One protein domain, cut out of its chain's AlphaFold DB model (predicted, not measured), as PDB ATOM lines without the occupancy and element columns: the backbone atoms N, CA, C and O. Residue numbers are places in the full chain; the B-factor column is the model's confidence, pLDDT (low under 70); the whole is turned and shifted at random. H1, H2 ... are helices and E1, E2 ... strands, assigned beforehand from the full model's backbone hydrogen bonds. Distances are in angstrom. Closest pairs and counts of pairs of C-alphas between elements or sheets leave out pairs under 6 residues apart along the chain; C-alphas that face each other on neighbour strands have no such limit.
ATOM      1  N   GLU A   4       1.749 -25.343  40.907       63.59
ATOM      2  CA  GLU A   4       0.667 -24.684  40.176       63.59
ATOM      3  C   GLU A   4       1.163 -23.460  39.379       63.59
ATOM      4  O   GLU A   4       0.732 -23.216  38.249       63.59
ATOM      5  N   ASP A   5       2.111 -22.702  39.939       58.88
ATOM      6  CA  ASP A   5       2.773 -21.593  39.253       58.88
ATOM      7  C   ASP A   5       3.662 -22.067  38.097       58.88
ATOM      8  O   ASP A   5       3.791 -21.371  37.085       58.88
ATOM      9  N   GLU A   6       4.286 -23.234  38.227       63.50
ATOM     10  CA  GLU A   6       5.178 -23.814  37.221       63.50
ATOM     11  C   GLU A   6       4.402 -24.312  35.996       63.50
ATOM     12  O   GLU A   6       4.750 -23.963  34.861       63.50
ATOM     13  N   VAL A   7       3.274 -24.997  36.211       65.69
ATOM     14  CA  VAL A   7       2.371 -25.442  35.135       65.69
ATOM     15  C   VAL A   7       1.807 -24.249  34.358       65.69
ATOM     16  O   VAL A   7       1.860 -24.231  33.126       65.69
ATOM     17  N   LYS A   8       1.336 -23.206  35.056       58.97
ATOM     18  CA  LYS A   8       0.790 -21.989  34.421       58.97
ATOM     19  C   LYS A   8       1.830 -21.231  33.593       58.97
ATOM     20  O   LYS A   8       1.475 -20.561  32.628       58.97
ATOM     21  N   THR A   9       3.110 -21.334  33.948       53.78
ATOM     22  CA  THR A   9       4.197 -20.589  33.290       53.78
ATOM     23  C   THR A   9       5.015 -21.406  32.307       53.78
ATOM     24  O   THR A   9       6.006 -20.891  31.788       53.78
ATOM     25  N   LYS A  10       4.628 -22.659  32.034       65.31
ATOM     26  CA  LYS A  10       5.437 -23.601  31.244       65.31
ATOM     27  C   LYS A  10       6.887 -23.662  31.754       65.31
ATOM     28  O   LYS A  10       7.826 -23.714  30.961       65.31
ATOM     29  N   ASN A  11       7.060 -23.615  33.076       64.69
ATOM     30  CA  ASN A  11       8.347 -23.644  33.771       64.69
ATOM     31  C   ASN A  11       9.275 -22.440  33.503       64.69
ATOM     32  O   ASN A  11      10.484 -22.571  33.646       64.69
ATOM     33  N   VAL A  12       8.775 -21.261  33.123       59.94
ATOM     34  CA  VAL A  12       9.617 -20.057  32.950       59.94
ATOM     35  C   VAL A  12       9.797 -19.323  34.289       59.94
ATOM     36  O   VAL A  12       8.826 -18.916  34.921       59.94
ATOM     37  N   TRP A  13      11.049 -19.165  34.731       59.00
ATOM     38  CA  TRP A  13      11.434 -18.685  36.069       59.00
ATOM     39  C   TRP A  13      11.643 -17.173  36.163       59.00
ATOM     40  O   TRP A  13      11.396 -16.584  37.212       59.00
ATOM     41  N   MET A  14      12.044 -16.506  35.081       46.69
ATOM     42  CA  MET A  14      12.061 -15.041  35.062       46.69
ATOM     43  C   MET A  14      10.674 -14.526  34.662       46.69
ATOM     44  O   MET A  14      10.429 -14.134  33.523       46.69
ATOM     45  N   LYS A  15       9.751 -14.542  35.633       45.38
ATOM     46  CA  LYS A  15       8.496 -13.780  35.601       45.38
ATOM     47  C   LYS A  15       8.826 -12.294  35.777       45.38
ATOM     48  O   LYS A  15       8.784 -11.773  36.884       45.38
ATOM     49  N   GLY A  16       9.144 -11.605  34.688       32.78
ATOM     50  CA  GLY A  16       9.022 -10.145  34.671       32.78
ATOM     51  C   GLY A  16       7.564  -9.686  34.505       32.78
ATOM     52  O   GLY A  16       7.183  -8.604  34.941       32.78
ATOM     53  N   HIS A  17       6.727 -10.516  33.893       40.16
ATOM     54  CA  HIS A  17       5.481 -10.095  33.266       40.16
ATOM     55  C   HIS A  17       4.372 -11.065  33.690       40.16
ATOM     56  O   HIS A  17       4.593 -12.274  33.761       40.16
ATOM     57  N   LYS A  18       3.192 -10.550  34.053       28.59
ATOM     58  CA  LYS A  18       2.091 -11.329  34.644       28.59
ATOM     59  C   LYS A  18       1.773 -12.602  33.839       28.59
ATOM     60  O   LYS A  18       1.243 -12.533  32.737       28.59
ATOM     61  N   GLY A  19       2.014 -13.767  34.445       30.17
ATOM     62  CA  GLY A  19       1.303 -15.020  34.154       30.17
ATOM     63  C   GLY A  19       1.503 -15.686  32.786       30.17
ATOM     64  O   GLY A  19       0.826 -16.675  32.526       30.17
ATOM     65  N   ARG A  20       2.405 -15.208  31.923       31.86
ATOM     66  CA  ARG A  20       2.768 -15.868  30.657       31.86
ATOM     67  C   ARG A  20       4.267 -15.699  30.378       31.86
ATOM     68  O   ARG A  20       4.847 -14.726  30.857       31.86
ATOM     69  N   PRO A  21       4.918 -16.647  29.680       36.19
ATOM     70  CA  PRO A  21       6.349 -16.597  29.403       36.19
ATOM     71  C   PRO A  21       6.661 -15.518  28.358       36.19
ATOM     72  O   PRO A  21       6.897 -15.810  27.196       36.19
ATOM     73  N   THR A  22       6.654 -14.256  28.775       36.03
ATOM     74  CA  THR A  22       6.949 -13.115  27.912       36.03
ATOM     75  C   THR A  22       8.441 -13.082  27.587       36.03
ATOM     76  O   THR A  22       9.281 -12.844  28.458       36.03
ATOM     77  N   LEU A  23       8.777 -13.361  26.331       49.00
ATOM     78  CA  LEU A  23      10.141 -13.312  25.814       49.00
ATOM     79  C   LEU A  23      10.555 -11.875  25.510       49.00
ATOM     80  O   LEU A  23      10.033 -11.263  24.584       49.00
ATOM     81  N   ALA A  24      11.507 -11.352  26.282       51.72
ATOM     82  CA  ALA A  24      11.936  -9.965  26.183       51.72
ATOM     83  C   ALA A  24      13.264  -9.840  25.426       51.72
ATOM     84  O   ALA A  24      14.273 -10.439  25.805       51.72
ATOM     85  N   LYS A  25      13.288  -8.994  24.392       63.62
ATOM     86  CA  LYS A  25      14.528  -8.314  24.004       63.62
ATOM     87  C   LYS A  25      14.782  -7.169  24.982       63.62
ATOM     88  O   LYS A  25      13.852  -6.448  25.355       63.62
ATOM     89  N   TYR A  26      16.034  -7.019  25.402       77.94
ATOM     90  CA  TYR A  26      16.442  -5.942  26.297       77.94
ATOM     91  C   TYR A  26      16.464  -4.598  25.558       77.94
ATOM     92  O   TYR A  26      16.902  -4.527  24.416       77.94
ATOM     93  N   VAL A  27      15.989  -3.542  26.220       83.56
ATOM     94  CA  VAL A  27      15.741  -2.221  25.618       83.56
ATOM     95  C   VAL A  27      17.026  -1.437  25.333       83.56
ATOM     96  O   VAL A  27      17.037  -0.629  24.411       83.56
ATOM     97  N   GLY A  28      18.075  -1.648  26.132       87.06
ATOM     98  CA  GLY A  28      19.335  -0.910  26.036       87.06
ATOM     99  C   GLY A  28      20.304  -1.465  24.991       87.06
ATOM    100  O   GLY A  28      19.918  -2.161  24.051       87.06
ATOM    101  N   SER A  29      21.588  -1.146  25.153       92.75
ATOM    102  CA  SER A  29      22.632  -1.460  24.178       92.75
ATOM    103  C   SER A  29      23.212  -2.855  24.371       92.75
ATOM    104  O   SER A  29      23.151  -3.686  23.467       92.75
ATOM    105  N   ILE A  30      23.767  -3.128  25.549       94.00
ATOM    106  CA  ILE A  30      24.422  -4.392  25.876       94.00
ATOM    107  C   ILE A  30      23.979  -4.830  27.269       94.00
ATOM    108  O   ILE A  30      23.939  -4.035  28.208       94.00
ATOM    109  N   THR A  31      23.686  -6.116  27.416       91.69
ATOM    110  CA  THR A  31      23.530  -6.761  28.718       91.69
ATOM    111  C   THR A  31      24.721  -7.672  28.957       91.69
ATOM    112  O   THR A  31      25.112  -8.434  28.071       91.69
ATOM    113  N   MET A  32      25.278  -7.613  30.161       94.38
ATOM    114  CA  MET A  32      26.345  -8.501  30.607       94.38
ATOM    115  C   MET A  32      25.895  -9.240  31.859       94.38
ATOM    116  O   MET A  32      25.347  -8.630  32.774       94.38
ATOM    117  N   LEU A  33      26.136 -10.543  31.929       93.31
ATOM    118  CA  LEU A  33      25.905 -11.316  33.142       93.31
ATOM    119  C   LEU A  33      27.014 -12.332  33.372       93.31
ATOM    120  O   LEU A  33      27.541 -12.922  32.428       93.31
ATOM    121  N   TRP A  34      27.343 -12.564  34.639       93.25
ATOM    122  CA  TRP A  34      28.309 -13.599  34.994       93.25
ATOM    123  C   TRP A  34      27.714 -14.985  34.764       93.25
ATOM    124  O   TRP A  34      26.588 -15.263  35.195       93.25
ATOM    125  N   SER A  35      28.471 -15.861  34.106       92.81
ATOM    126  CA  SER A  35      28.059 -17.240  33.855       92.81
ATOM    127  C   SER A  35      27.772 -17.968  35.164       92.81
ATOM    128  O   SER A  35      28.539 -17.863  36.117       92.81
ATOM    129  N   GLN A  36      26.661 -18.704  35.206       91.62
ATOM    130  CA  GLN A  36      26.215 -19.430  36.395       91.62
ATOM    131  C   GLN A  36      26.203 -20.941  36.137       91.62
ATOM    132  O   GLN A  36      25.711 -21.344  35.079       91.62
ATOM    133  N   PRO A  37      26.653 -21.773  37.096       91.62
ATOM    134  CA  PRO A  37      26.613 -23.233  36.974       91.62
ATOM    135  C   PRO A  37      25.196 -23.806  36.855       91.62
ATOM    136  O   PRO A  37      24.992 -24.819  36.189       91.62
ATOM    137  N   VAL A  38      24.206 -23.142  37.469       92.69
ATOM    138  CA  VAL A  38      22.796 -23.533  37.360       92.69
ATOM    139  C   VAL A  38      22.251 -23.109  35.992       92.69
ATOM    140  O   VAL A  38      22.013 -21.921  35.721       92.69
ATOM    141  N   ALA A  39      22.034 -24.104  35.134       90.06
ATOM    142  CA  ALA A  39      21.531 -23.969  33.780       90.06
ATOM    143  C   ALA A  39      20.048 -23.589  33.807       90.06
ATOM    144  O   ALA A  39      19.167 -24.429  33.930       90.06
ATOM    145  N   ALA A  40      19.778 -22.295  33.679       88.25
ATOM    146  CA  ALA A  40      18.420 -21.759  33.595       88.25
ATOM    147  C   ALA A  40      18.206 -20.912  32.329       88.25
ATOM    148  O   ALA A  40      17.076 -20.719  31.897       88.25
ATOM    149  N   LEU A  41      19.276 -20.401  31.715       89.81
ATOM    150  CA  LEU A  41      19.196 -19.513  30.555       89.81
ATOM    151  C   LEU A  41      19.091 -20.309  29.249       89.81
ATOM    152  O   LEU A  41      19.914 -21.186  28.972       89.81
ATOM    153  N   GLN A  42      18.115 -19.945  28.422       89.00
ATOM    154  CA  GLN A  42      17.973 -20.424  27.053       89.00
ATOM    155  C   GLN A  42      17.913 -19.257  26.071       89.00
ATOM    156  O   GLN A  42      17.302 -18.228  26.357       89.00
ATOM    157  N   ILE A  43      18.486 -19.458  24.887       89.00
ATOM    158  CA  ILE A  43      18.401 -18.540  23.747       89.00
ATOM    159  C   ILE A  43      17.582 -19.174  22.624       89.00
ATOM    160  O   ILE A  43      17.614 -20.394  22.429       89.00
ATOM    161  N   LYS A  44      16.839 -18.357  21.877       85.19
ATOM    162  CA  LYS A  44      16.112 -18.803  20.687       85.19
ATOM    163  C   LYS A  44      17.041 -18.746  19.482       85.19
ATOM    164  O   LYS A  44      17.567 -17.690  19.142       85.19
ATOM    165  N   THR A  45      17.211 -19.881  18.823       86.94
ATOM    166  CA  THR A  45      17.924 -20.006  17.548       86.94
ATOM    167  C   THR A  45      16.939 -20.353  16.432       86.94
ATOM    168  O   THR A  45      15.764 -20.613  16.699       86.94
ATOM    169  N   LYS A  46      17.411 -20.403  15.179       85.00
ATOM    170  CA  LYS A  46      16.594 -20.861  14.037       85.00
ATOM    171  C   LYS A  46      16.091 -22.301  14.209       85.00
ATOM    172  O   LYS A  46      15.029 -22.636  13.709       85.00
ATOM    173  N   GLU A  47      16.826 -23.120  14.956       89.06
ATOM    174  CA  GLU A  47      16.486 -24.518  15.244       89.06
ATOM    175  C   GLU A  47      15.652 -24.685  16.526       89.06
ATOM    176  O   GLU A  47      15.305 -25.798  16.910       89.06
ATOM    177  N   GLY A  48      15.331 -23.584  17.215       86.31
ATOM    178  CA  GLY A  48      14.580 -23.585  18.467       86.31
ATOM    179  C   GLY A  48      15.409 -23.179  19.685       86.31
ATOM    180  O   GLY A  48      16.443 -22.512  19.578       86.31
ATOM    181  N   TRP A  49      14.909 -23.533  20.869       87.31
ATOM    182  CA  TRP A  49      15.507 -23.171  22.155       87.31
ATOM    183  C   TRP A  49      16.780 -23.960  22.430       87.31
ATOM    184  O   TRP A  49      16.770 -25.188  22.393       87.31
ATOM    185  N   ARG A  50      17.858 -23.259  22.781       91.31
ATOM    186  CA  ARG A  50      19.121 -23.872  23.194       91.31
ATOM    187  C   ARG A  50      19.551 -23.370  24.560       91.31
ATOM    188  O   ARG A  50      19.428 -22.184  24.856       91.31
ATOM    189  N   TRP A  51      20.072 -24.278  25.376       91.44
ATOM    190  CA  TRP A  51      20.684 -23.950  26.660       91.44
ATOM    191  C   TRP A  51      22.007 -23.225  26.458       91.44
ATOM    192  O   TRP A  51      22.792 -23.584  25.580       91.44
ATOM    193  N   VAL A  52      22.271 -22.235  27.307       91.38
ATOM    194  CA  VAL A  52      23.589 -21.606  27.361       91.38
ATOM    195  C   VAL A  52      24.464 -22.398  28.323       91.38
ATOM    196  O   VAL A  52      24.155 -22.510  29.509       91.38
ATOM    197  N   LYS A  53      25.549 -22.979  27.800       91.81
ATOM    198  CA  LYS A  53      26.497 -23.761  28.594       91.81
ATOM    199  C   LYS A  53      27.262 -22.844  29.549       91.81
ATOM    200  O   LYS A  53      27.767 -21.802  29.135       91.81
ATOM    201  N   HIS A  54      27.374 -23.260  30.808       93.44
ATOM    202  CA  HIS A  54      28.228 -22.580  31.772       93.44
ATOM    203  C   HIS A  54      29.704 -22.694  31.367       93.44
ATOM    204  O   HIS A  54      30.174 -23.763  30.971       93.44
ATOM    205  N   ILE A  55      30.417 -21.580  31.488       94.69
ATOM    206  CA  ILE A  55      31.867 -21.491  31.347       94.69
ATOM    207  C   ILE A  55      32.341 -20.724  32.574       94.69
ATOM    208  O   ILE A  55      31.844 -19.626  32.837       94.69
ATOM    209  N   ASP A  56      33.253 -21.326  33.329       94.44
ATOM    210  CA  ASP A  56      33.760 -20.721  34.553       94.44
ATOM    211  C   ASP A  56      34.416 -19.365  34.261       94.44
ATOM    212  O   ASP A  56      35.085 -19.193  33.240       94.44
ATOM    213  N   ASN A  57      34.164 -18.390  35.135       92.62
ATOM    214  CA  ASN A  57      34.625 -17.002  35.011       92.62
ATOM    215  C   ASN A  57      34.268 -16.277  33.697       92.62
ATOM    216  O   ASN A  57      34.796 -15.200  33.421       92.62
ATOM    217  N   ALA A  58      33.347 -16.816  32.894       95.50
ATOM    218  CA  ALA A  58      32.921 -16.166  31.665       95.50
ATOM    219  C   ALA A  58      31.840 -15.106  31.907       95.50
ATOM    220  O   ALA A  58      30.930 -15.270  32.725       95.50
ATOM    221  N   LEU A  59      31.894 -14.058  31.087       95.06
ATOM    222  CA  LEU A  59      30.816 -13.096  30.909       95.06
ATOM    223  C   LEU A  59      29.968 -13.496  29.705       95.06
ATOM    224  O   LEU A  59      30.473 -13.662  28.596       95.06
ATOM    225  N   LEU A  60      28.664 -13.622  29.920       93.31
ATOM    226  CA  LEU A  60      27.699 -13.705  28.836       93.31
ATOM    227  C   LEU A  60      27.340 -12.281  28.443       93.31
ATOM    228  O   LEU A  60      26.936 -11.489  29.295       93.31
ATOM    229  N   VAL A  61      27.472 -11.977  27.157       94.06
ATOM    230  CA  VAL A  61      27.199 -10.651  26.609       94.06
ATOM    231  C   VAL A  61      26.179 -10.794  25.492       94.06
ATOM    232  O   VAL A  61      26.377 -11.581  24.567       94.06
ATOM    233  N   ASN A  62      25.090 -10.036  25.568       91.25
ATOM    234  CA  ASN A  62      24.118  -9.945  24.487       91.25
ATOM    235  C   ASN A  62      23.866  -8.492  24.106       91.25
ATOM    236  O   ASN A  62      23.848  -7.599  24.953       91.25
ATOM    237  N   VAL A  63      23.613  -8.279  22.819       91.81
ATOM    238  CA  VAL A  63      23.133  -6.999  22.304       91.81
ATOM    239  C   VAL A  63      21.639  -6.858  22.574       91.81
ATOM    240  O   VAL A  63      20.889  -7.845  22.577       91.81
ATOM    241  N   GLY A  64      21.229  -5.630  22.850       89.62
ATOM    242  CA  GLY A  64      19.845  -5.228  22.988       89.62
ATOM    243  C   GLY A  64      19.360  -4.423  21.790       89.62
ATOM    244  O   GLY A  64      20.046  -4.230  20.782       89.62
ATOM    245  N   ASP A  65      18.143  -3.942  21.948       88.88
ATOM    246  CA  ASP A  65      17.370  -3.202  20.972       88.88
ATOM    247  C   ASP A  65      18.092  -1.966  20.433       88.88
ATOM    248  O   ASP A  65      18.001  -1.700  19.236       88.88
ATOM    249  N   SER A  66      18.819  -1.218  21.273       92.31
ATOM    250  CA  SER A  66      19.513  -0.001  20.831       92.31
ATOM    251  C   SER A  66      20.589  -0.300  19.790       92.31
ATOM    252  O   SER A  66      20.727   0.444  18.826       92.31
ATOM    253  N   ILE A  67      21.338  -1.394  19.953       94.12
ATOM    254  CA  ILE A  67      22.357  -1.800  18.972       94.12
ATOM    255  C   ILE A  67      21.691  -2.315  17.694       94.12
ATOM    256  O   ILE A  67      22.179  -2.043  16.599       94.12
ATOM    257  N   GLU A  68      20.552  -2.997  17.809       92.19
ATOM    258  CA  GLU A  68      19.764  -3.420  16.646       92.19
ATOM    259  C   GLU A  68      19.275  -2.213  15.827       92.19
ATOM    260  O   GLU A  68      19.413  -2.222  14.606       92.19
ATOM    261  N   PHE A  69      18.815  -1.134  16.478       92.69
ATOM    262  CA  PHE A  69      18.505   0.137  15.804       92.69
ATOM    263  C   PHE A  69      19.729   0.737  15.108       92.69
ATOM    264  O   PHE A  69      19.688   1.008  13.909       92.69
ATOM    265  N   LEU A  70      20.829   0.920  15.850       93.75
ATOM    266  CA  LEU A  70      22.045   1.560  15.337       93.75
ATOM    267  C   LEU A  70      22.696   0.784  14.187       93.75
ATOM    268  O   LEU A  70      23.445   1.356  13.403       93.75
ATOM    269  N   THR A  71      22.426  -0.513  14.074       93.88
ATOM    270  CA  THR A  71      22.990  -1.356  13.013       93.88
ATOM    271  C   THR A  71      21.999  -1.712  11.916       93.88
ATOM    272  O   THR A  71      22.310  -2.553  11.077       93.88
ATOM    273  N   GLY A  72      20.807  -1.102  11.912       91.38
ATOM    274  CA  GLY A  72      19.779  -1.384  10.910       91.38
ATOM    275  C   GLY A  72      19.398  -2.866  10.854       91.38
ATOM    276  O   GLY A  72      19.162  -3.393   9.777       91.38
ATOM    277  N   GLY A  73      19.413  -3.565  11.992       89.69
ATOM    278  CA  GLY A  73      19.091  -4.992  12.065       89.69
ATOM    279  C   GLY A  73      20.250  -5.955  11.772       89.69
ATOM    280  O   GLY A  73      20.050  -7.168  11.881       89.69
ATOM    281  N   PHE A  74      21.460  -5.463  11.468       92.12
ATOM    282  CA  PHE A  74      22.633  -6.324  11.259       92.12
ATOM    283  C   PHE A  74      22.969  -7.139  12.517       92.12
ATOM    284  O   PHE A  74      23.117  -8.362  12.454       92.12
ATOM    285  N   TYR A  75      23.018  -6.489  13.685       90.25
ATOM    286  CA  TYR A  75      23.052  -7.187  14.968       90.25
ATOM    287  C   TYR A  75      21.642  -7.337  15.521       90.25
ATOM    288  O   TYR A  75      21.004  -6.362  15.909       90.25
ATOM    289  N   LYS A  76      21.171  -8.582  15.615       84.50
ATOM    290  CA  LYS A  76      19.842  -8.881  16.154       84.50
ATOM    291  C   LYS A  76      19.899  -9.069  17.666       84.50
ATOM    292  O   LYS A  76      20.674  -9.886  18.171       84.50
ATOM    293  N   GLY A  77      19.029  -8.363  18.385       81.25
ATOM    294  CA  GLY A  77      18.792  -8.564  19.807       81.25
ATOM    295  C   GLY A  77      18.460 -10.026  20.092       81.25
ATOM    296  O   GLY A  77      17.564 -10.613  19.479       81.25
ATOM    297  N   THR A  78      19.202 -10.637  21.016       78.00
ATOM    298  CA  THR A  78      19.032 -12.062  21.323       78.00
ATOM    299  C   THR A  78      17.723 -12.293  22.068       78.00
ATOM    300  O   THR A  78      17.503 -11.747  23.150       78.00
ATOM    301  N   ILE A  79      16.870 -13.158  21.523       83.62
ATOM    302  CA  ILE A  79      15.663 -13.614  22.214       83.62
ATOM    303  C   ILE A  79      16.082 -14.679  23.223       83.62
ATOM    304  O   ILE A  79      16.660 -15.703  22.850       83.62
ATOM    305  N   HIS A  80      15.783 -14.453  24.497       85.25
ATOM    306  CA  HIS A  80      16.207 -15.334  25.576       85.25
ATOM    307  C   HIS A  80      15.135 -15.456  26.659       85.25
ATOM    308  O   HIS A  80      14.275 -14.592  26.810       85.25
ATOM    309  N   ARG A  81      15.192 -16.552  27.417       83.38
ATOM    310  CA  ARG A  81      14.366 -16.790  28.608       83.38
ATOM    311  C   ARG A  81      15.171 -17.457  29.698       83.38
ATOM    312  O   ARG A  81      16.135 -18.168  29.425       83.38
ATOM    313  N   VAL A  82      14.701 -17.299  30.927       84.19
ATOM    314  CA  VAL A  82      15.158 -18.103  32.057       84.19
ATOM    315  C   VAL A  82      14.052 -19.076  32.426       84.19
ATOM    316  O   VAL A  82      12.947 -18.654  32.763       84.19
ATOM    317  N   VAL A  83      14.346 -20.364  32.345       85.31
ATOM    318  CA  VAL A  83      13.436 -21.468  32.650       85.31
ATOM    319  C   VAL A  83      13.905 -22.236  33.877       85.31
ATOM    320  O   VAL A  83      15.029 -22.051  34.343       85.31
ATOM    321  N   GLN A  84      13.034 -23.093  34.398       85.00
ATOM    322  CA  GLN A  84      13.348 -24.009  35.477       85.00
ATOM    323  C   GLN A  84      14.570 -24.837  35.086       85.00
ATOM    324  O   GLN A  84      14.609 -25.367  33.967       85.00
ATOM    325  N   PRO A  85      15.555 -24.960  35.983       88.31
ATOM    326  CA  PRO A  85      16.725 -25.752  35.691       88.31
ATOM    327  C   PRO A  85      16.372 -27.242  35.520       88.31
ATOM    328  O   PRO A  85      15.316 -27.707  35.987       88.31
ATOM    329  N   PRO A  86      17.252 -28.002  34.845       89.50
ATOM    330  CA  PRO A  86      17.200 -29.460  34.799       89.50
ATOM    331  C   PRO A  86      16.982 -30.087  36.183       89.50
ATOM    332  O   PRO A  86      17.362 -29.508  37.197       89.50
ATOM    333  N   ILE A  87      16.329 -31.254  36.223       90.75
ATOM    334  CA  ILE A  87      15.870 -31.912  37.463       90.75
ATOM    335  C   ILE A  87      16.986 -32.102  38.498       90.75
ATOM    336  O   ILE A  87      16.765 -31.874  39.683       90.75
ATOM    337  N   ASP A  88      18.186 -32.439  38.040       93.06
ATOM    338  CA  ASP A  88      19.405 -32.650  38.825       93.06
ATOM    339  C   ASP A  88      19.991 -31.355  39.409       93.06
ATOM    340  O   ASP A  88      20.805 -31.400  40.328       93.06
ATOM    341  N   GLN A  89      19.559 -30.200  38.905       91.25
ATOM    342  CA  GLN A  89      19.955 -28.877  39.379       91.25
ATOM    343  C   GLN A  89      18.829 -28.146  40.126       91.25
ATOM    344  O   GLN A  89      19.012 -27.012  40.583       91.25
ATOM    345  N   ARG A  90      17.652 -28.764  40.275       89.19
ATOM    346  CA  ARG A  90      16.571 -28.194  41.086       89.19
ATOM    347  C   ARG A  90      16.951 -28.248  42.565       89.19
ATOM    348  O   ARG A  90      17.589 -29.186  43.024       89.19
ATOM    349  N   GLY A  91      16.565 -27.215  43.310       86.38
ATOM    350  CA  GLY A  91      16.912 -27.062  44.727       86.38
ATOM    351  C   GLY A  91      18.215 -26.298  44.984       86.38
ATOM    352  O   GLY A  91      18.392 -25.781  46.084       86.38
ATOM    353  N   TYR A  92      19.080 -26.126  43.978       90.06
ATOM    354  CA  TYR A  92      20.242 -25.246  44.101       90.06
ATOM    355  C   TYR A  92      19.859 -23.777  43.908       90.06
ATOM    356  O   TYR A  92      19.082 -23.414  43.020       90.06
ATOM    357  N   THR A  93      20.436 -22.905  44.732       88.06
ATOM    358  CA  THR A  93      20.267 -21.457  44.592       88.06
ATOM    359  C   THR A  93      21.028 -20.948  43.371       88.06
ATOM    360  O   THR A  93      22.220 -21.200  43.216       88.06
ATOM    361  N   ARG A  94      20.348 -20.170  42.521       86.94
ATOM    362  CA  ARG A  94      20.958 -19.459  41.393       86.94
ATOM    363  C   ARG A  94      21.004 -17.964  41.688       86.94
ATOM    364  O   ARG A  94      19.987 -17.285  41.565       86.94
ATOM    365  N   LEU A  95      22.179 -17.453  42.034       86.62
ATOM    366  CA  LEU A  95      22.427 -16.018  42.164       86.62
ATOM    367  C   LEU A  95      22.949 -15.477  40.832       86.62
ATOM    368  O   LEU A  95      23.782 -16.107  40.198       86.62
ATOM    369  N   GLY A  96      22.455 -14.334  40.371       86.56
ATOM    370  CA  GLY A  96      22.925 -13.722  39.130       86.56
ATOM    371  C   GLY A  96      23.185 -12.242  39.326       86.56
ATOM    372  O   GLY A  96      22.360 -11.550  39.917       86.56
ATOM    373  N   ILE A  97      24.307 -11.763  38.794       89.25
ATOM    374  CA  ILE A  97      24.588 -10.336  38.640       89.25
ATOM    375  C   ILE A  97      24.435 -10.021  37.160       89.25
ATOM    376  O   ILE A  97      25.080 -10.653  36.319       89.25
ATOM    377  N   ILE A  98      23.545  -9.083  36.854       90.94
ATOM    378  CA  ILE A  98      23.238  -8.659  35.491       90.94
ATOM    379  C   ILE A  98      23.452  -7.151  35.420       90.94
ATOM    380  O   ILE A  98      22.868  -6.401  36.201       90.94
ATOM    381  N   TYR A  99      24.292  -6.724  34.487       92.81
ATOM    382  CA  TYR A  99      24.551  -5.330  34.180       92.81
ATOM    383  C   TYR A  99      23.863  -4.952  32.872       92.81
ATOM    384  O   TYR A  99      24.016  -5.616  31.847       92.81
ATOM    385  N   PHE A 100      23.107  -3.865  32.928       91.44
ATOM    386  CA  PHE A 100      22.269  -3.364  31.853       91.44
ATOM    387  C   PHE A 100      22.830  -2.023  31.377       91.44
ATOM    388  O   PHE A 100      22.708  -1.023  32.085       91.44
ATOM    389  N   ALA A 101      23.464  -2.009  30.204       93.38
ATOM    390  CA  ALA A 101      24.009  -0.799  29.605       93.38
ATOM    391  C   ALA A 101      22.983  -0.143  28.674       93.38
ATOM    392  O   ALA A 101      22.341  -0.810  27.859       93.38
ATOM    393  N   TYR A 102      22.877   1.179  28.757       93.31
ATOM    394  CA  TYR A 102      22.077   2.003  27.855       93.31
ATOM    395  C   TYR A 102      22.990   2.954  27.079       93.31
ATOM    396  O   TYR A 102      24.120   3.219  27.490       93.31
ATOM    397  N   LEU A 103      22.499   3.459  25.949       95.25
ATOM    398  CA  LEU A 103      23.094   4.636  25.319       95.25
ATOM    399  C   LEU A 103      22.727   5.888  26.128       95.25
ATOM    400  O   LEU A 103      21.827   5.843  26.969       95.25
ATOM    401  N   ASN A 104      23.390   7.009  25.847       97.06
ATOM    402  CA  ASN A 104      22.962   8.293  26.397       97.06
ATOM    403  C   ASN A 104      21.540   8.620  25.916       97.06
ATOM    404  O   ASN A 104      21.191   8.355  24.765       97.06
ATOM    405  N   ASP A 105      20.735   9.213  26.797       96.50
ATOM    406  CA  ASP A 105      19.300   9.454  26.595       96.50
ATOM    407  C   ASP A 105      18.983  10.259  25.319       96.50
ATOM    408  O   ASP A 105      17.992   9.989  24.638       96.50
ATOM    409  N   ASN A 106      19.870  11.183  24.941       96.81
ATOM    410  CA  ASN A 106      19.744  12.049  23.770       96.81
ATOM    411  C   ASN A 106      20.164  11.402  22.437       96.81
ATOM    412  O   ASN A 106      20.062  12.046  21.395       96.81
ATOM    413  N   VAL A 107      20.659  10.162  22.439       95.88
ATOM    414  CA  VAL A 107      21.068   9.480  21.204       95.88
ATOM    415  C   VAL A 107      19.837   9.079  20.398       95.88
ATOM    416  O   VAL A 107      18.987   8.337  20.890       95.88
ATOM    417  N   THR A 108      19.766   9.523  19.145       95.50
ATOM    418  CA  THR A 108      18.765   9.077  18.167       95.50
ATOM    419  C   THR A 108      19.059   7.645  17.715       95.50
ATOM    420  O   THR A 108      20.158   7.343  17.249       95.50
ATOM    421  N   LEU A 109      18.071   6.756  17.825       94.12
ATOM    422  CA  LEU A 109      18.171   5.334  17.486       94.12
ATOM    423  C   LEU A 109      17.937   5.083  15.985       94.12
ATOM    424  O   LEU A 109      17.032   4.347  15.598       94.12
ATOM    425  N   ALA A 110      18.762   5.701  15.142       93.12
ATOM    426  CA  ALA A 110      18.776   5.502  13.692       93.12
ATOM    427  C   ALA A 110      20.015   4.695  13.256       93.12
ATOM    428  O   ALA A 110      21.033   4.736  13.955       93.12
ATOM    429  N   PRO A 111      19.975   3.996  12.103       93.12
ATOM    430  CA  PRO A 111      21.145   3.301  11.578       93.12
ATOM    431  C   PRO A 111      22.355   4.230  11.433       93.12
ATOM    432  O   PRO A 111      22.256   5.340  10.900       93.12
ATOM    433  N   LEU A 112      23.509   3.760  11.904       92.44
ATOM    434  CA  LEU A 112      24.785   4.449  11.756       92.44
ATOM    435  C   LEU A 112      25.160   4.532  10.274       92.44
ATOM    436  O   LEU A 112      25.034   3.556   9.539       92.44
ATOM    437  N   LYS A 113      25.660   5.696   9.857       88.62
ATOM    438  CA  LYS A 113      26.121   5.958   8.486       88.62
ATOM    439  C   LYS A 113      27.644   5.920   8.406       88.62
ATOM    440  O   LYS A 113      28.316   6.277   9.375       88.62
ATOM    441  N   GLY A 114      28.181   5.563   7.242       88.31
ATOM    442  CA  GLY A 114      29.621   5.626   6.967       88.31
ATOM    443  C   GLY A 114      30.404   4.420   7.484       88.31
ATOM    444  O   GLY A 114      31.625   4.490   7.623       88.31
ATOM    445  N   SER A 115      29.713   3.321   7.785       90.81
ATOM    446  CA  SER A 115      30.340   2.031   8.053       90.81
ATOM    447  C   SER A 115      30.254   1.195   6.780       90.81
ATOM    448  O   SER A 115      29.150   0.780   6.438       90.81
ATOM    449  N   PRO A 116      31.378   0.852   6.119       91.62
ATOM    450  CA  PRO A 116      31.343   0.051   4.894       91.62
ATOM    451  C   PRO A 116      30.578  -1.270   5.051       91.62
ATOM    452  O   PRO A 116      29.950  -1.744   4.110       91.62
ATOM    453  N   VAL A 117      30.602  -1.850   6.256       90.81
ATOM    454  CA  VAL A 117      29.861  -3.076   6.575       90.81
ATOM    455  C   VAL A 117      28.357  -2.812   6.604       90.81
ATOM    456  O   VAL A 117      27.616  -3.526   5.937       90.81
ATOM    457  N   LEU A 118      27.907  -1.791   7.340       90.88
ATOM    458  CA  LEU A 118      26.475  -1.497   7.478       90.88
ATOM    459  C   LEU A 118      25.885  -0.913   6.193       90.88
ATOM    460  O   LEU A 118      24.761  -1.247   5.842       90.88
ATOM    461  N   ASP A 119      26.659  -0.106   5.468       88.19
ATOM    462  CA  ASP A 119      26.249   0.509   4.205       88.19
ATOM    463  C   ASP A 119      26.018  -0.549   3.104       88.19
ATOM    464  O   ASP A 119      25.247  -0.324   2.177       88.19
ATOM    465  N   SER A 120      26.672  -1.714   3.210       88.31
ATOM    466  CA  SER A 120      26.498  -2.850   2.292       88.31
ATOM    467  C   SER A 120      25.467  -3.887   2.756       88.31
ATOM    468  O   SER A 120      25.137  -4.804   2.002       88.31
ATOM    469  N   ALA A 121      24.986  -3.779   3.996       89.12
ATOM    470  CA  ALA A 121      24.071  -4.747   4.581       89.12
ATOM    471  C   ALA A 121      22.617  -4.447   4.200       89.12
ATOM    472  O   ALA A 121      22.198  -3.295   4.107       89.12
ATOM    473  N   GLU A 122      21.817  -5.501   4.038       88.38
ATOM    474  CA  GLU A 122      20.364  -5.357   3.952       88.38
ATOM    475  C   GLU A 122      19.823  -4.881   5.307       88.38
ATOM    476  O   GLU A 122      20.070  -5.514   6.338       88.38
ATOM    477  N   MET A 123      19.115  -3.749   5.301       86.69
ATOM    478  CA  MET A 123      18.597  -3.137   6.521       86.69
ATOM    479  C   MET A 123      17.177  -3.610   6.835       86.69
ATOM    480  O   MET A 123      16.287  -3.572   5.990       86.69
ATOM    481  N   GLU A 124      16.953  -3.966   8.095       86.19
ATOM    482  CA  GLU A 124      15.643  -4.254   8.677       86.19
ATOM    483  C   GLU A 124      15.348  -3.171   9.726       86.19
ATOM    484  O   GLU A 124      15.708  -3.289  10.900       86.19
ATOM    485  N   LEU A 125      14.758  -2.057   9.278       85.38
ATOM    486  CA  LEU A 125      14.459  -0.926  10.156       85.38
ATOM    487  C   LEU A 125      13.415  -1.302  11.208       85.38
ATOM    488  O   LEU A 125      12.463  -2.038  10.959       85.38
ATOM    489  N   ARG A 126      13.597  -0.747  12.406       79.75
ATOM    490  CA  ARG A 126      12.743  -1.001  13.573       79.75
ATOM    491  C   ARG A 126      11.701   0.088  13.819       79.75
ATOM    492  O   ARG A 126      11.009   0.029  14.826       79.75
ATOM    493  N   TYR A 127      11.613   1.084  12.952       80.50
ATOM    494  CA  TYR A 127      10.634   2.161  13.022       80.50
ATOM    495  C   TYR A 127      10.102   2.455  11.622       80.50
ATOM    496  O   TYR A 127      10.785   2.203  10.629       80.50
ATOM    497  N   GLU A 128       8.873   2.958  11.565       73.06
ATOM    498  CA  GLU A 128       8.235   3.426  10.337       73.06
ATOM    499  C   GLU A 128       8.319   4.959  10.269       73.06
ATOM    500  O   GLU A 128       8.224   5.634  11.294       73.06
ATOM    501  N   GLY A 129       8.480   5.508   9.062       73.19
ATOM    502  CA  GLY A 129       8.602   6.951   8.832       73.19
ATOM    503  C   GLY A 129      10.031   7.491   8.942       73.19
ATOM    504  O   GLY A 129      11.002   6.736   9.002       73.19
ATOM    505  N   ASP A 130      10.149   8.820   8.938       74.00
ATOM    506  CA  ASP A 130      11.438   9.510   8.795       74.00
ATOM    507  C   ASP A 130      12.158   9.774  10.131       74.00
ATOM    508  O   ASP A 130      13.358  10.058  10.144       74.00
ATOM    509  N   GLU A 131      11.460   9.657  11.267       85.19
ATOM    510  CA  GLU A 131      11.985  10.039  12.583       85.19
ATOM    511  C   GLU A 131      12.169   8.837  13.516       85.19
ATOM    512  O   GLU A 131      11.218   8.247  14.029       85.19
ATOM    513  N   ALA A 132      13.431   8.498  13.783       90.75
ATOM    514  CA  ALA A 132      13.785   7.511  14.794       90.75
ATOM    515  C   ALA A 132      13.639   8.086  16.218       90.75
ATOM    516  O   ALA A 132      13.996   9.246  16.451       90.75
ATOM    517  N   PRO A 133      13.211   7.283  17.211       93.19
ATOM    518  CA  PRO A 133      13.116   7.744  18.593       93.19
ATOM    519  C   PRO A 133      14.501   7.986  19.207       93.19
ATOM    520  O   PRO A 133      15.495   7.371  18.816       93.19
ATOM    521  N   THR A 134      14.570   8.828  20.238       95.56
ATOM    522  CA  THR A 134      15.748   8.882  21.115       95.56
ATOM    523  C   THR A 134      15.797   7.666  22.045       95.56
ATOM    524  O   THR A 134      14.786   6.991  22.270       95.56
ATOM    525  N   MET A 135      16.967   7.386  22.625       94.69
ATOM    526  CA  MET A 135      17.132   6.337  23.633       94.69
ATOM    527  C   MET A 135      16.197   6.552  24.828       94.69
ATOM    528  O   MET A 135      15.586   5.591  25.298       94.69
ATOM    529  N   GLU A 136      16.029   7.791  25.290       94.56
ATOM    530  CA  GLU A 136      15.084   8.116  26.361       94.56
ATOM    531  C   GLU A 136      13.645   7.800  25.960       94.56
ATOM    532  O   GLU A 136      12.967   7.046  26.660       94.56
ATOM    533  N   ALA A 137      13.189   8.321  24.816       92.06
ATOM    534  CA  ALA A 137      11.825   8.116  24.342       92.06
ATOM    535  C   ALA A 137      11.519   6.621  24.186       92.06
ATOM    536  O   ALA A 137      10.472   6.145  24.629       92.06
ATOM    537  N   TRP A 138      12.464   5.858  23.630       90.75
ATOM    538  CA  TRP A 138      12.346   4.410  23.497       90.75
ATOM    539  C   TRP A 138      12.306   3.694  24.852       90.75
ATOM    540  O   TRP A 138      11.447   2.837  25.081       90.75
ATOM    541  N   ARG A 139      13.202   4.058  25.777       89.81
ATOM    542  CA  ARG A 139      13.273   3.481  27.125       89.81
ATOM    543  C   ARG A 139      11.998   3.734  27.912       89.81
ATOM    544  O   ARG A 139      11.423   2.785  28.443       89.81
ATOM    545  N   VAL A 140      11.539   4.982  27.960       88.31
ATOM    546  CA  VAL A 140      10.311   5.380  28.656       88.31
ATOM    547  C   VAL A 140       9.110   4.659  28.061       88.31
ATOM    548  O   VAL A 140       8.324   4.085  28.813       88.31
ATOM    549  N   ALA A 141       8.992   4.600  26.733       85.31
ATOM    550  CA  ALA A 141       7.877   3.925  26.076       85.31
ATOM    551  C   ALA A 141       7.839   2.425  26.399       85.31
ATOM    552  O   ALA A 141       6.793   1.898  26.777       85.31
ATOM    553  N   ARG A 142       8.988   1.738  26.336       83.06
ATOM    554  CA  ARG A 142       9.081   0.305  26.651       83.06
ATOM    555  C   ARG A 142       8.829  -0.003  28.121       83.06
ATOM    556  O   ARG A 142       8.161  -0.990  28.414       83.06
ATOM    557  N   VAL A 143       9.332   0.823  29.037       80.00
ATOM    558  CA  VAL A 143       9.090   0.656  30.481       80.00
ATOM    559  C   VAL A 143       7.640   0.983  30.842       80.00
ATOM    560  O   VAL A 143       7.072   0.316  31.695       80.00
ATOM    561  N   THR A 144       7.014   1.957  30.180       78.19
ATOM    562  CA  THR A 144       5.621   2.349  30.464       78.19
ATOM    563  C   THR A 144       4.611   1.355  29.892       78.19
ATOM    564  O   THR A 144       3.603   1.065  30.530       78.19
ATOM    565  N   ALA A 145       4.878   0.798  28.707       71.62
ATOM    566  CA  ALA A 145       4.040  -0.253  28.126       71.62
ATOM    567  C   ALA A 145       4.072  -1.542  28.967       71.62
ATOM    568  O   ALA A 145       3.095  -2.294  29.016       71.62
ATOM    569  N   TYR A 146       5.179  -1.771  29.673       65.44
ATOM    570  CA  TYR A 146       5.432  -2.965  30.462       65.44
ATOM    571  C   TYR A 146       4.311  -3.289  31.460       65.44
ATOM    572  O   TYR A 146       4.071  -2.573  32.431       65.44
ATOM    573  N   GLY A 147       3.643  -4.428  31.259       59.94
ATOM    574  CA  GLY A 147       2.605  -4.924  32.170       59.94
ATOM    575  C   GLY A 147       1.267  -4.178  32.098       59.94
ATOM    576  O   GLY A 147       0.361  -4.511  32.872       59.94
ATOM    577  N   VAL A 148       1.136  -3.218  31.177       62.25
ATOM    578  CA  VAL A 148      -0.063  -2.391  30.964       62.25
ATOM    579  C   VAL A 148      -0.666  -2.629  29.576       62.25
ATOM    580  O   VAL A 148      -1.890  -2.650  29.429       62.25
ATOM    581  N   SER A 149       0.167  -2.834  28.558       61.09
ATOM    582  CA  SER A 149      -0.254  -3.060  27.177       61.09
ATOM    583  C   SER A 149      -1.007  -4.386  26.989       61.09
ATOM    584  O   SER A 149      -0.730  -5.408  27.623       61.09
ATOM    585  N   LYS A 150      -1.995  -4.379  26.084       61.72
ATOM    586  CA  LYS A 150      -2.688  -5.598  25.647       61.72
ATOM    587  C   LYS A 150      -1.931  -6.210  24.475       61.72
ATOM    588  O   LYS A 150      -1.925  -5.641  23.387       61.72
ATOM    589  N   LEU A 151      -1.357  -7.386  24.699       63.59
ATOM    590  CA  LEU A 151      -0.729  -8.194  23.657       63.59
ATOM    591  C   LEU A 151      -1.780  -8.683  22.648       63.59
ATOM    592  O   LEU A 151      -2.819  -9.230  23.033       63.59
ATOM    593  N   GLN A 152      -1.508  -8.497  21.361       67.81
ATOM    594  CA  GLN A 152      -2.298  -9.044  20.260       67.81
ATOM    595  C   GLN A 152      -1.621 -10.304  19.717       67.81
ATOM    596  O   GLN A 152      -0.411 -10.466  19.831       67.81
ATOM    597  N   LYS A 153      -2.382 -11.228  19.127       65.56
ATOM    598  CA  LYS A 153      -1.774 -12.389  18.460       65.56
ATOM    599  C   LYS A 153      -1.136 -11.943  17.145       65.56
ATOM    600  O   LYS A 153      -1.813 -11.313  16.337       65.56
ATOM    601  N   SER A 154       0.127 -12.309  16.932       66.88
ATOM    602  CA  SER A 154       0.796 -12.151  15.640       66.88
ATOM    603  C   SER A 154       0.202 -13.114  14.602       66.88
ATOM    604  O   SER A 154      -0.462 -14.099  14.944       66.88
ATOM    605  N   LYS A 155       0.494 -12.864  13.321       68.06
ATOM    606  CA  LYS A 155       0.289 -13.835  12.232       68.06
ATOM    607  C   LYS A 155       1.191 -15.068  12.387       68.06
ATOM    608  O   LYS A 155       0.876 -16.123  11.842       68.06
ATOM    609  N   GLU A 156       2.293 -14.948  13.128       66.81
ATOM    610  CA  GLU A 156       3.223 -16.042  13.402       66.81
ATOM    611  C   GLU A 156       2.782 -16.873  14.633       66.81
ATOM    612  O   GLU A 156       2.558 -16.319  15.715       66.81
ATOM    613  N   PRO A 157       2.685 -18.216  14.525       64.81
ATOM    614  CA  PRO A 157       2.299 -19.072  15.644       64.81
ATOM    615  C   PRO A 157       3.259 -18.946  16.835       64.81
ATOM    616  O   PRO A 157       4.472 -19.085  16.696       64.81
ATOM    617  N   GLY A 158       2.709 -18.729  18.033       63.84
ATOM    618  CA  GLY A 158       3.507 -18.594  19.257       63.84
ATOM    619  C   GLY A 158       4.196 -17.235  19.416       63.84
ATOM    620  O   GLY A 158       5.055 -17.097  20.287       63.84
ATOM    621  N   ILE A 159       3.823 -16.239  18.606       66.94
ATOM    622  CA  ILE A 159       4.254 -14.850  18.753       66.94
ATOM    623  C   ILE A 159       3.037 -13.980  19.072       66.94
ATOM    624  O   ILE A 159       1.980 -14.071  18.448       66.94
ATOM    625  N   GLU A 160       3.185 -13.144  20.083       72.69
ATOM    626  CA  GLU A 160       2.291 -12.048  20.417       72.69
ATOM    627  C   GLU A 160       2.999 -10.728  20.069       72.69
ATOM    628  O   GLU A 160       4.222 -10.640  20.106       72.69
ATOM    629  N   GLU A 161       2.252  -9.703  19.690       73.94
ATOM    630  CA  GLU A 161       2.773  -8.404  19.267       73.94
ATOM    631  C   GLU A 161       2.107  -7.284  20.063       73.94
ATOM    632  O   GLU A 161       0.930  -7.357  20.427       73.94
ATOM    633  N   GLU A 162       2.863  -6.227  20.319       76.12
ATOM    634  CA  GLU A 162       2.348  -4.948  20.794       76.12
ATOM    635  C   GLU A 162       2.950  -3.814  19.969       76.12
ATOM    636  O   GLU A 162       4.065  -3.928  19.461       76.12
ATOM    637  N   VAL A 163       2.221  -2.708  19.856       74.62
ATOM    638  CA  VAL A 163       2.727  -1.492  19.219       74.62
ATOM    639  C   VAL A 163       3.089  -0.500  20.315       74.62
ATOM    640  O   VAL A 163       2.226  -0.070  21.079       74.62
ATOM    641  N   VAL A 164       4.367  -0.138  20.391       70.50
ATOM    642  CA  VAL A 164       4.908   0.841  21.340       70.50
ATOM    643  C   VAL A 164       5.427   2.023  20.532       70.50
ATOM    644  O   VAL A 164       6.416   1.890  19.821       70.50
ATOM    645  N   ASN A 165       4.745   3.170  20.611       71.19
ATOM    646  CA  ASN A 165       5.061   4.375  19.828       71.19
ATOM    647  C   ASN A 165       5.227   4.105  18.317       71.19
ATOM    648  O   ASN A 165       6.208   4.521  17.712       71.19
ATOM    649  N   GLY A 166       4.291   3.362  17.716       67.50
ATOM    650  CA  GLY A 166       4.338   3.018  16.287       67.50
ATOM    651  C   GLY A 166       5.318   1.895  15.928       67.50
ATOM    652  O   GLY A 166       5.357   1.471  14.781       67.50
ATOM    653  N   ILE A 167       6.070   1.363  16.897       73.69
ATOM    654  CA  ILE A 167       7.043   0.289  16.684       73.69
ATOM    655  C   ILE A 167       6.466  -1.042  17.162       73.69
ATOM    656  O   ILE A 167       6.040  -1.167  18.312       73.69
ATOM    657  N   ILE A 168       6.493  -2.056  16.293       75.19
ATOM    658  CA  ILE A 168       6.060  -3.414  16.633       75.19
ATOM    659  C   ILE A 168       7.110  -4.083  17.526       75.19
ATOM    660  O   ILE A 168       8.275  -4.252  17.158       75.19
ATOM    661  N   VAL A 169       6.679  -4.526  18.701       71.06
ATOM    662  CA  VAL A 169       7.462  -5.327  19.640       71.06
ATOM    663  C   VAL A 169       6.885  -6.738  19.663       71.06
ATOM    664  O   VAL A 169       5.726  -6.948  20.019       71.06
ATOM    665  N   LYS A 170       7.713  -7.714  19.282       70.12
ATOM    666  CA  LYS A 170       7.363  -9.138  19.294       70.12
ATOM    667  C   LYS A 170       7.693  -9.766  20.646       70.12
ATOM    668  O   LYS A 170       8.825  -9.685  21.125       70.12
ATOM    669  N   HIS A 171       6.711 -10.460  21.196       66.94
ATOM    670  CA  HIS A 171       6.767 -11.288  22.390       66.94
ATOM    671  C   HIS A 171       6.611 -12.735  21.961       66.94
ATOM    672  O   HIS A 171       5.610 -13.143  21.390       66.94
ATOM    673  N   TYR A 172       7.620 -13.537  22.211       63.00
ATOM    674  CA  TYR A 172       7.590 -14.950  21.863       63.00
ATOM    675  C   TYR A 172       7.024 -15.732  23.076       63.00
ATOM    676  O   TYR A 172       7.278 -15.338  24.215       63.00
ATOM    677  N   ASN A 173       6.320 -16.849  22.859       52.84
ATOM    678  CA  ASN A 173       5.802 -17.757  23.906       52.84
ATOM    679  C   ASN A 173       6.288 -19.212  23.755       52.84
ATOM    680  O   ASN A 173       6.865 -19.556  22.699       52.84
TER     681      ASN A 173
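This is residues 4 to 173 of the 173 residues of an uncharacterized protein of Rhizopogon vesiculosus (UniProt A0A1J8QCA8). Little regular structure is here: long loops join two small three-stranded sheets and a separate hairpin, E7 and E8. The 170 printed residues, 64 in named elements, are mixed and run H1 E1 E2 E3 E4 H2 E5 E6 H3 H4 E7 E8. The antiparallel sheets are E4 E1 E6, E3 E2 E5 and E7 E8; the whole is compact, radius of gyration of the C-alphas 17.1 A, spans 51 by 38 by 30 A.

Find H1, residues 4 to 8, from C-alpha 4 at (0.667, -24.684, 40.176); then E1, 30 to 34; E2, 41 to 45; E3, 48 to 51; E4, 59 to 63; H2, 65 to 70; E5, 80 to 82; E6, 98 to 101; H3, 116 to 119; H4, 135 to 145, 15.3 A; E7, 159 to 164, 15.9 A; and E8, 167 to 172, 16.1 A, ending with C-alpha 172 at (7.590, -14.950, 21.863).

Look for E1 as the inner strand of its sheet, with E4 and E6 as the edge strands: N 31 and O 62 are 2.9 A apart, N 99 and O 32 2.8 A, each within hydrogen-bond range. E2 forms a hairpin with E3, N 45 to O 48 2.8 A, and neighbours E5, N 42 to O 81 2.8 A. In E7 and E8, N 171 and O 160 are 2.7 A apart. H4 and E7 come closest at the C-alphas of Ala 141 and Val 164, 6.4 A. H1 and H3 touch no helix. Every O i to N i+4 pair is within hydrogen-bond range in H1, H2 and H4; H3 is too short for one.

The printed part has no cut; the C-alphas of Glu 4 and Gly 114 are farthest apart, 53.5 A. Long links include H1 to E1 and H4 to E7. Look for pLDDT under 70 at residues 4 to 25, 146 to 159, 166 and 171 to 173.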